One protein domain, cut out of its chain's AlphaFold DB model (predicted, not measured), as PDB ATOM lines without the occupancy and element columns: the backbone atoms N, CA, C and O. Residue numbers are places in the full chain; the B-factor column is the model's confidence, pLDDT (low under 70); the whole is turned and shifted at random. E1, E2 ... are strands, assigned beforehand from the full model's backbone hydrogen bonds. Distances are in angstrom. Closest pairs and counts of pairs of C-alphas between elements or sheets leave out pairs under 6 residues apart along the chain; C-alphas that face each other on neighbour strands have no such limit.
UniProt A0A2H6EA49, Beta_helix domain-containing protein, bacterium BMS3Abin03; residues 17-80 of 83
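What this domain is: This is residues 17 to 80 of the 83 residues of the protein "Beta_helix domain-containing protein" of bacterium BMS3Abin03 (UniProt A0A2H6EA49). The chain is wound in stacked turns, a small solenoid of parallel strands, with the sharply bent E2 and E4 and short E6 in one twisted sheet and short E1, E3 and E5 in another, partly face to face with it as a sandwich. The printed part has 64 residues, no named helix and six strands, E1 to E6 along the chain; the sheet orders are E2 E4 E6 and E1 E3 E5. It is all strand and compact, radius of gyration of the C-alphas 10.8 A, spanning 29 by 24 by 15 A.

How they stand to each other: E4, residues 49 to 62, is parallel to E2, residues 27 to 40 (N 52 to O 29, 2.8 A), and to E6, residues 76 to 79 (N 77 to O 51, 2.8 A). E3, residues 43 to 47, is parallel to E1, residues 21 to 23 (N 22 to O 43, 2.8 A), and to E5, residues 65 to 68 (N 44 to O 65, 2.8 A).

Where its parts are: E2, 16.2 A long, bends by 148 degrees at residue 34; E4, 17.2 A, by 144 degrees at residue 57. E1 begins at C-alpha 21 (16.878, -24.185, -2.779); E6 ends at C-alpha 79 (17.350, -23.865, -26.700).

The domain as a whole: The farthest C-alphas, Pro 35 and Ala 71, are 29.4 A apart. The printed part has no cut and no long link; residues 71 to 72 are under pLDDT 70.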
ATOM      1  N   ILE A  17       8.020 -23.517 -10.706       97.88
ATOM      2  CA  ILE A  17       9.103 -23.867  -9.781       97.88
ATOM      3  C   ILE A  17       9.486 -22.583  -9.058       97.88
ATOM      4  O   ILE A  17      10.035 -21.656  -9.663       97.88
ATOM      5  N   LYS A  18       9.130 -22.485  -7.776       98.31
ATOM      6  CA  LYS A  18       9.254 -21.236  -7.023       98.31
ATOM      7  C   LYS A  18       9.893 -21.439  -5.659       98.31
ATOM      8  O   LYS A  18       9.656 -22.464  -5.023       98.31
ATOM      9  N   TYR A  19      10.647 -20.437  -5.211       98.44
ATOM     10  CA  TYR A  19      11.140 -20.293  -3.833       98.44
ATOM     11  C   TYR A  19      11.864 -21.529  -3.279       98.44
ATOM     12  O   TYR A  19      11.768 -21.838  -2.093       98.44
ATOM     13  N   SER A  20      12.560 -22.260  -4.149       98.31
ATOM     14  CA  SER A  20      13.256 -23.496  -3.798       98.31
ATOM     15  C   SER A  20      14.765 -23.285  -3.700       98.31
ATOM     16  O   SER A  20      15.337 -22.471  -4.427       98.31
ATOM     17  N   THR A  21      15.415 -24.070  -2.841       98.06
ATOM     18  CA  THR A  21      16.878 -24.185  -2.779       98.06
ATOM     19  C   THR A  21      17.304 -25.468  -3.482       98.06
ATOM     20  O   THR A  21      16.901 -26.556  -3.070       98.06
ATOM     21  N   ILE A  22      18.116 -25.350  -4.531       97.31
ATOM     22  CA  ILE A  22      18.603 -26.471  -5.341       97.31
ATOM     23  C   ILE A  22      20.130 -26.452  -5.318       97.31
ATOM     24  O   ILE A  22      20.749 -25.430  -5.620       97.31
ATOM     25  N   THR A  23      20.744 -27.572  -4.935       96.75
ATOM     26  CA  THR A  23      22.197 -27.651  -4.774       96.75
ATOM     27  C   THR A  23      22.762 -29.038  -5.053       96.75
ATOM     28  O   THR A  23      22.048 -30.032  -4.937       96.75
ATOM     29  N   ASN A  24      24.056 -29.100  -5.379       94.62
ATOM     30  CA  ASN A  24      24.838 -30.330  -5.555       94.62
ATOM     31  C   ASN A  24      24.299 -31.271  -6.649       94.62
ATOM     32  O   ASN A  24      24.241 -32.487  -6.461       94.62
ATOM     33  N   SER A  25      23.901 -30.723  -7.797       92.62
ATOM     34  CA  SER A  25      23.311 -31.483  -8.907       92.62
ATOM     35  C   SER A  25      23.943 -31.143 -10.258       92.62
ATOM     36  O   SER A  25      24.554 -30.093 -10.442       92.62
ATOM     37  N   ALA A  26      23.789 -32.025 -11.250       92.19
ATOM     38  CA  ALA A  26      24.266 -31.747 -12.608       92.19
ATOM     39  C   ALA A  26      23.541 -30.542 -13.240       92.19
ATOM     40  O   ALA A  26      24.175 -29.717 -13.890       92.19
ATOM     41  N   TYR A  27      22.239 -30.406 -12.981       93.19
ATOM     42  CA  TYR A  27      21.395 -29.293 -13.418       93.19
ATOM     43  C   TYR A  27      20.654 -28.709 -12.217       93.19
ATOM     44  O   TYR A  27      20.183 -29.468 -11.367       93.19
ATOM     45  N   GLY A  28      20.506 -27.386 -12.163       96.19
ATOM     46  CA  GLY A  28      19.604 -26.734 -11.220       96.19
ATOM     47  C   GLY A  28      18.149 -26.976 -11.603       96.19
ATOM     48  O   GLY A  28      17.428 -27.679 -10.905       96.19
ATOM     49  N   ILE A  29      17.721 -26.438 -12.743       97.31
ATOM     50  CA  ILE A  29      16.391 -26.693 -13.307       97.31
ATOM     51  C   ILE A  29      16.547 -27.070 -14.773       97.31
ATOM     52  O   ILE A  29      17.138 -26.322 -15.544       97.31
ATOM     53  N   GLN A  30      15.975 -28.205 -15.158       96.56
ATOM     54  CA  GLN A  30      15.829 -28.600 -16.552       96.56
ATOM     55  C   GLN A  30      14.344 -28.770 -16.862       96.56
ATOM     56  O   GLN A  30      13.647 -29.505 -16.162       96.56
ATOM     57  N   ALA A  31      13.862 -28.099 -17.905       96.50
ATOM     58  CA  ALA A  31      12.493 -28.254 -18.385       96.50
ATOM     59  C   ALA A  31      12.467 -28.276 -19.911       96.50
ATOM     60  O   ALA A  31      13.224 -27.554 -20.561       96.50
ATOM     61  N   ALA A  32      11.596 -29.111 -20.478       96.81
ATOM     62  CA  ALA A  32      11.484 -29.229 -21.919       96.81
ATOM     63  C   ALA A  32      10.060 -29.504 -22.395       96.81
ATOM     64  O   ALA A  32       9.277 -30.113 -21.664       96.81
ATOM     65  N   ASN A  33       9.766 -29.103 -23.635       95.88
ATOM     66  CA  ASN A  33       8.491 -29.352 -24.317       95.88
ATOM     67  C   ASN A  33       7.285 -28.813 -23.535       95.88
ATOM     68  O   ASN A  33       6.299 -29.522 -23.319       95.88
ATOM     69  N   LEU A  34       7.378 -27.562 -23.078       94.75
ATOM     70  CA  LEU A  34       6.323 -26.917 -22.298       94.75
ATOM     71  C   LEU A  34       5.719 -25.730 -23.050       94.75
ATOM     72  O   LEU A  34       6.460 -24.927 -23.618       94.75
ATOM     73  N   PRO A  35       4.390 -25.533 -22.981       93.62
ATOM     74  CA  PRO A  35       3.787 -24.310 -23.494       93.62
ATOM     75  C   PRO A  35       4.243 -23.092 -22.677       93.62
ATOM     76  O   PRO A  35       4.507 -22.032 -23.232       93.62
ATOM     77  N   ALA A  36       4.382 -23.241 -21.358       94.94
ATOM     78  CA  ALA A  36       4.852 -22.179 -20.479       94.94
ATOM     79  C   ALA A  36       5.385 -22.734 -19.151       94.94
ATOM     80  O   ALA A  36       4.918 -23.765 -18.653       94.94
ATOM     81  N   ILE A  37       6.329 -22.009 -18.547       97.25
ATOM     82  CA  ILE A  37       6.832 -22.277 -17.194       97.25
ATOM     83  C   ILE A  37       7.211 -20.972 -16.491       97.25
ATOM     84  O   ILE A  37       7.787 -20.073 -17.100       97.25
ATOM     85  N   VAL A  38       6.927 -20.882 -15.192       98.00
ATOM     86  CA  VAL A  38       7.394 -19.797 -14.321       98.00
ATOM     87  C   VAL A  38       8.430 -20.342 -13.345       98.00
ATOM     88  O   VAL A  38       8.119 -21.183 -12.499       98.00
ATOM     89  N   ILE A  39       9.653 -19.823 -13.433       98.38
ATOM     90  CA  ILE A  39      10.771 -20.146 -12.549       98.38
ATOM     91  C   ILE A  39      11.110 -18.893 -11.748       98.38
ATOM     92  O   ILE A  39      11.650 -17.932 -12.302       98.38
ATOM     93  N   GLN A  40      10.771 -18.871 -10.458       98.62
ATOM     94  CA  GLN A  40      10.811 -17.638  -9.669       98.62
ATOM     95  C   GLN A  40      11.434 -17.796  -8.285       98.62
ATOM     96  O   GLN A  40      11.017 -18.652  -7.511       98.62
ATOM     97  N   GLY A  41      12.336 -16.890  -7.909       98.50
ATOM     98  CA  GLY A  41      12.781 -16.784  -6.516       98.50
ATOM     99  C   GLY A  41      13.589 -17.980  -6.014       98.50
ATOM    100  O   GLY A  41      13.646 -18.194  -4.807       98.50
ATOM    101  N   ASN A  42      14.153 -18.798  -6.903       98.50
ATOM    102  CA  ASN A  42      14.933 -19.968  -6.514       98.50
ATOM    103  C   ASN A  42      16.391 -19.593  -6.232       98.50
ATOM    104  O   ASN A  42      16.941 -18.673  -6.842       98.50
ATOM    105  N   VAL A  43      17.023 -20.359  -5.347       98.06
ATOM    106  CA  VAL A  43      18.460 -20.310  -5.068       98.06
ATOM    107  C   VAL A  43      19.086 -21.584  -5.624       98.06
ATOM    108  O   VAL A  43      18.864 -22.671  -5.096       98.06
ATOM    109  N   ILE A  44      19.841 -21.453  -6.713       97.31
ATOM    110  CA  ILE A  44      20.490 -22.549  -7.435       97.31
ATOM    111  C   ILE A  44      21.998 -22.395  -7.265       97.31
ATOM    112  O   ILE A  44      22.588 -21.452  -7.791       97.31
ATOM    113  N   THR A  45      22.632 -23.295  -6.520       95.81
ATOM    114  CA  THR A  45      24.056 -23.178  -6.165       95.81
ATOM    115  C   THR A  45      24.783 -24.501  -6.294       95.81
ATOM    116  O   THR A  45      24.194 -25.538  -6.036       95.81
ATOM    117  N   ASN A  46      26.076 -24.484  -6.609       92.88
ATOM    118  CA  ASN A  46      26.884 -25.703  -6.738       92.88
ATOM    119  C   ASN A  46      26.256 -26.745  -7.683       92.88
ATOM    120  O   ASN A  46      26.249 -27.946  -7.406       92.88
ATOM    121  N   THR A  47      25.685 -26.269  -8.788       93.19
ATOM    122  CA  THR A  47      25.189 -27.122  -9.866       93.19
ATOM    123  C   THR A  47      26.095 -27.018 -11.084       93.19
ATOM    124  O   THR A  47      26.760 -25.996 -11.267       93.19
ATOM    125  N   GLY A  48      26.134 -28.060 -11.920       91.56
ATOM    126  CA  GLY A  48      26.867 -28.017 -13.191       91.56
ATOM    127  C   GLY A  48      26.313 -26.915 -14.096       91.56
ATOM    128  O   GLY A  48      26.982 -25.914 -14.342       91.56
ATOM    129  N   LEU A  49      25.049 -27.066 -14.486       92.75
ATOM    130  CA  LEU A  49      24.235 -26.087 -15.208       92.75
ATOM    131  C   LEU A  49      23.205 -25.439 -14.277       92.75
ATOM    132  O   LEU A  49      22.730 -26.063 -13.327       92.75
ATOM    133  N   GLY A  50      22.846 -24.182 -14.543       95.69
ATOM    134  CA  GLY A  50      21.888 -23.430 -13.729       95.69
ATOM    135  C   GLY A  50      20.451 -23.760 -14.114       95.69
ATOM    136  O   GLY A  50      19.819 -24.613 -13.494       95.69
ATOM    137  N   ILE A  51      19.939 -23.099 -15.150       96.88
ATOM    138  CA  ILE A  51      18.623 -23.364 -15.738       96.88
ATOM    139  C   ILE A  51      18.811 -23.715 -17.213       96.88
ATOM    140  O   ILE A  51      19.410 -22.937 -17.949       96.88
ATOM    141  N   PHE A  52      18.271 -24.851 -17.645       95.75
ATOM    142  CA  PHE A  52      18.240 -25.269 -19.040       95.75
ATOM    143  C   PHE A  52      16.796 -25.465 -19.509       95.75
ATOM    144  O   PHE A  52      16.080 -26.322 -18.982       95.75
ATOM    145  N   LEU A  53      16.369 -24.663 -20.488       96.62
ATOM    146  CA  LEU A  53      15.045 -24.750 -21.105       96.62
ATOM    147  C   LEU A  53      15.189 -25.142 -22.573       96.62
ATOM    148  O   LEU A  53      15.906 -24.470 -23.310       96.62
ATOM    149  N   SER A  54      14.506 -26.211 -22.981       97.06
ATOM    150  CA  SER A  54      14.522 -26.706 -24.361       97.06
ATOM    151  C   SER A  54      13.101 -26.841 -24.903       97.06
ATOM    152  O   SER A  54      12.273 -27.525 -24.304       97.06
ATOM    153  N   ASN A  55      12.784 -26.196 -26.025       96.69
ATOM    154  CA  ASN A  55      11.433 -26.202 -26.596       96.69
ATOM    155  C   ASN A  55      10.351 -25.743 -25.592       96.69
ATOM    156  O   ASN A  55       9.375 -26.451 -25.316       96.69
ATOM    157  N   VAL A  56      10.563 -24.577 -24.974       96.44
ATOM    158  CA  VAL A  56       9.595 -23.931 -24.079       96.44
ATOM    159  C   VAL A  56       9.083 -22.653 -24.731       96.44
ATOM    160  O   VAL A  56       9.843 -21.698 -24.878       96.44
ATOM    161  N   ALA A  57       7.798 -22.611 -25.091       95.00
ATOM    162  CA  ALA A  57       7.262 -21.499 -25.881       95.00
ATOM    163  C   ALA A  57       7.275 -20.174 -25.098       95.00
ATOM    164  O   ALA A  57       7.817 -19.186 -25.578       95.00
ATOM    165  N   SER A  58       6.759 -20.159 -23.864       94.94
ATOM    166  CA  SER A  58       6.700 -18.938 -23.043       94.94
ATOM    167  C   SER A  58       7.308 -19.134 -21.644       94.94
ATOM    168  O   SER A  58       6.582 -19.325 -20.659       94.94
ATOM    169  N   PRO A  59       8.651 -19.129 -21.518       96.44
ATOM    170  CA  PRO A  59       9.331 -19.217 -20.234       96.44
ATOM    171  C   PRO A  59       9.372 -17.861 -19.516       96.44
ATOM    172  O   PRO A  59       9.630 -16.821 -20.114       96.44
ATOM    173  N   SER A  60       9.197 -17.877 -18.197       96.75
ATOM    174  CA  SER A  60       9.325 -16.703 -17.331       96.75
ATOM    175  C   SER A  60      10.309 -16.995 -16.202       96.75
ATOM    176  O   SER A  60       9.963 -17.685 -15.241       96.75
ATOM    177  N   VAL A  61      11.524 -16.449 -16.286       96.88
ATOM    178  CA  VAL A  61      12.590 -16.638 -15.288       96.88
ATOM    179  C   VAL A  61      12.800 -15.339 -14.509       96.88
ATOM    180  O   VAL A  61      13.328 -14.370 -15.042       96.88
ATOM    181  N   ILE A  62      12.363 -15.299 -13.247       97.81
ATOM    182  CA  ILE A  62      12.259 -14.056 -12.466       97.81
ATOM    183  C   ILE A  62      12.977 -14.193 -11.122       97.81
ATOM    184  O   ILE A  62      12.663 -15.080 -10.334       97.81
ATOM    185  N   ALA A  63      13.884 -13.262 -10.816       97.81
ATOM    186  CA  ALA A  63      14.490 -13.113  -9.487       97.81
ATOM    187  C   ALA A  63      15.091 -14.413  -8.907       97.81
ATOM    188  O   ALA A  63      14.887 -14.724  -7.738       97.81
ATOM    189  N   ASN A  64      15.804 -15.196  -9.721       97.56
ATOM    190  CA  ASN A  64      16.527 -16.379  -9.246       97.56
ATOM    191  C   ASN A  64      17.991 -16.022  -8.971       97.56
ATOM    192  O   ASN A  64      18.612 -15.308  -9.759       97.56
ATOM    193  N   THR A  65      18.550 -16.570  -7.897       96.75
ATOM    194  CA  THR A  65      19.986 -16.513  -7.608       96.75
ATOM    195  C   THR A  65      20.629 -17.776  -8.160       96.75
ATOM    196  O   THR A  65      20.270 -18.872  -7.737       96.75
ATOM    197  N   ILE A  66      21.563 -17.640  -9.105       95.56
ATOM    198  CA  ILE A  66      22.187 -18.777  -9.793       95.56
ATOM    199  C   ILE A  66      23.708 -18.670  -9.683       95.56
ATOM    200  O   ILE A  66      24.297 -17.690 -10.132       95.56
ATOM    201  N   SER A  67      24.338 -19.693  -9.107       93.06
ATOM    202  CA  SER A  67      25.790 -19.825  -8.970       93.06
ATOM    203  C   SER A  67      26.217 -21.252  -9.320       93.06
ATOM    204  O   SER A  67      26.111 -22.168  -8.502       93.06
ATOM    205  N   THR A  68      26.707 -21.447 -10.539       91.31
ATOM    206  CA  THR A  68      27.086 -22.760 -11.084       91.31
ATOM    207  C   THR A  68      28.589 -23.013 -10.987       91.31
ATOM    208  O   THR A  68      29.376 -22.085 -10.810       91.31
ATOM    209  N   SER A  69      28.995 -24.274 -11.128       84.12
ATOM    210  CA  SER A  69      30.401 -24.689 -11.146       84.12
ATOM    211  C   SER A  69      30.994 -24.796 -12.558       84.12
ATOM    212  O   SER A  69      32.209 -24.664 -12.703       84.12
ATOM    213  N   GLN A  70      30.187 -24.987 -13.617       78.44
ATOM    214  CA  GLN A  70      30.696 -24.923 -14.995       78.44
ATOM    215  C   GLN A  70      30.798 -23.480 -15.488       78.44
ATOM    216  O   GLN A  70      29.815 -22.743 -15.491       78.44
ATOM    217  N   ALA A  71      31.981 -23.110 -15.984       68.62
ATOM    218  CA  ALA A  71      32.264 -21.768 -16.494       68.62
ATOM    219  C   ALA A  71      31.634 -21.477 -17.869       68.62
ATOM    220  O   ALA A  71      31.308 -20.334 -18.163       68.62
ATOM    221  N   VAL A  72      31.466 -22.495 -18.722       69.81
ATOM    222  CA  VAL A  72      31.115 -22.300 -20.146       69.81
ATOM    223  C   VAL A  72      29.607 -22.125 -20.366       69.81
ATOM    224  O   VAL A  72      29.190 -21.527 -21.349       69.81
ATOM    225  N   MET A  73      28.783 -22.623 -19.442       70.00
ATOM    226  CA  MET A  73      27.318 -22.536 -19.507       70.00
ATOM    227  C   MET A  73      26.744 -22.106 -18.150       70.00
ATOM    228  O   MET A  73      25.767 -22.656 -17.646       70.00
ATOM    229  N   ALA A  74      27.396 -21.133 -17.516       73.19
ATOM    230  CA  ALA A  74      26.935 -20.611 -16.242       73.19
ATOM    231  C   ALA A  74      25.627 -19.820 -16.413       73.19
ATOM    232  O   ALA A  74      25.516 -18.972 -17.296       73.19
ATOM    233  N   GLY A  75      24.641 -20.064 -15.547       88.94
ATOM    234  CA  GLY A  75      23.397 -19.289 -15.525       88.94
ATOM    235  C   GLY A  75      22.226 -19.950 -16.253       88.94
ATOM    236  O   GLY A  75      21.748 -20.997 -15.818       88.94
ATOM    237  N   ILE A  76      21.702 -19.297 -17.295       93.62
ATOM    238  CA  ILE A  76      20.453 -19.670 -17.979       93.62
ATOM    239  C   ILE A  76      20.758 -19.972 -19.446       93.62
ATOM    240  O   ILE A  76      21.316 -19.128 -20.143       93.62
ATOM    241  N   PHE A  77      20.353 -21.149 -19.917       93.12
ATOM    242  CA  PHE A  77      20.494 -21.569 -21.305       93.12
ATOM    243  C   PHE A  77      19.124 -21.886 -21.913       93.12
ATOM    244  O   PHE A  77      18.352 -22.665 -21.347       93.12
ATOM    245  N   LEU A  78      18.829 -21.251 -23.050       91.62
ATOM    246  CA  LEU A  78      17.578 -21.389 -23.793       91.62
ATOM    247  C   LEU A  78      17.879 -22.015 -25.155       91.62
ATOM    248  O   LEU A  78      18.602 -21.436 -25.963       91.62
ATOM    249  N   GLU A  79      17.307 -23.183 -25.412       92.25
ATOM    250  CA  GLU A  79      17.350 -23.865 -26.700       92.25
ATOM    251  C   GLU A  79      15.933 -23.890 -27.271       92.25
ATOM    252  O   GLU A  79      15.014 -24.422 -26.644       92.25
ATOM    253  N   SER A  80      15.726 -23.259 -28.430       89.06
ATOM    254  CA  SER A  80      14.408 -23.177 -29.084       89.06
ATOM    255  C   SER A  80      13.289 -22.755 -28.116       89.06
ATOM    256  O   SER A  80      12.228 -23.369 -28.070       89.06
TER     257      SER A  80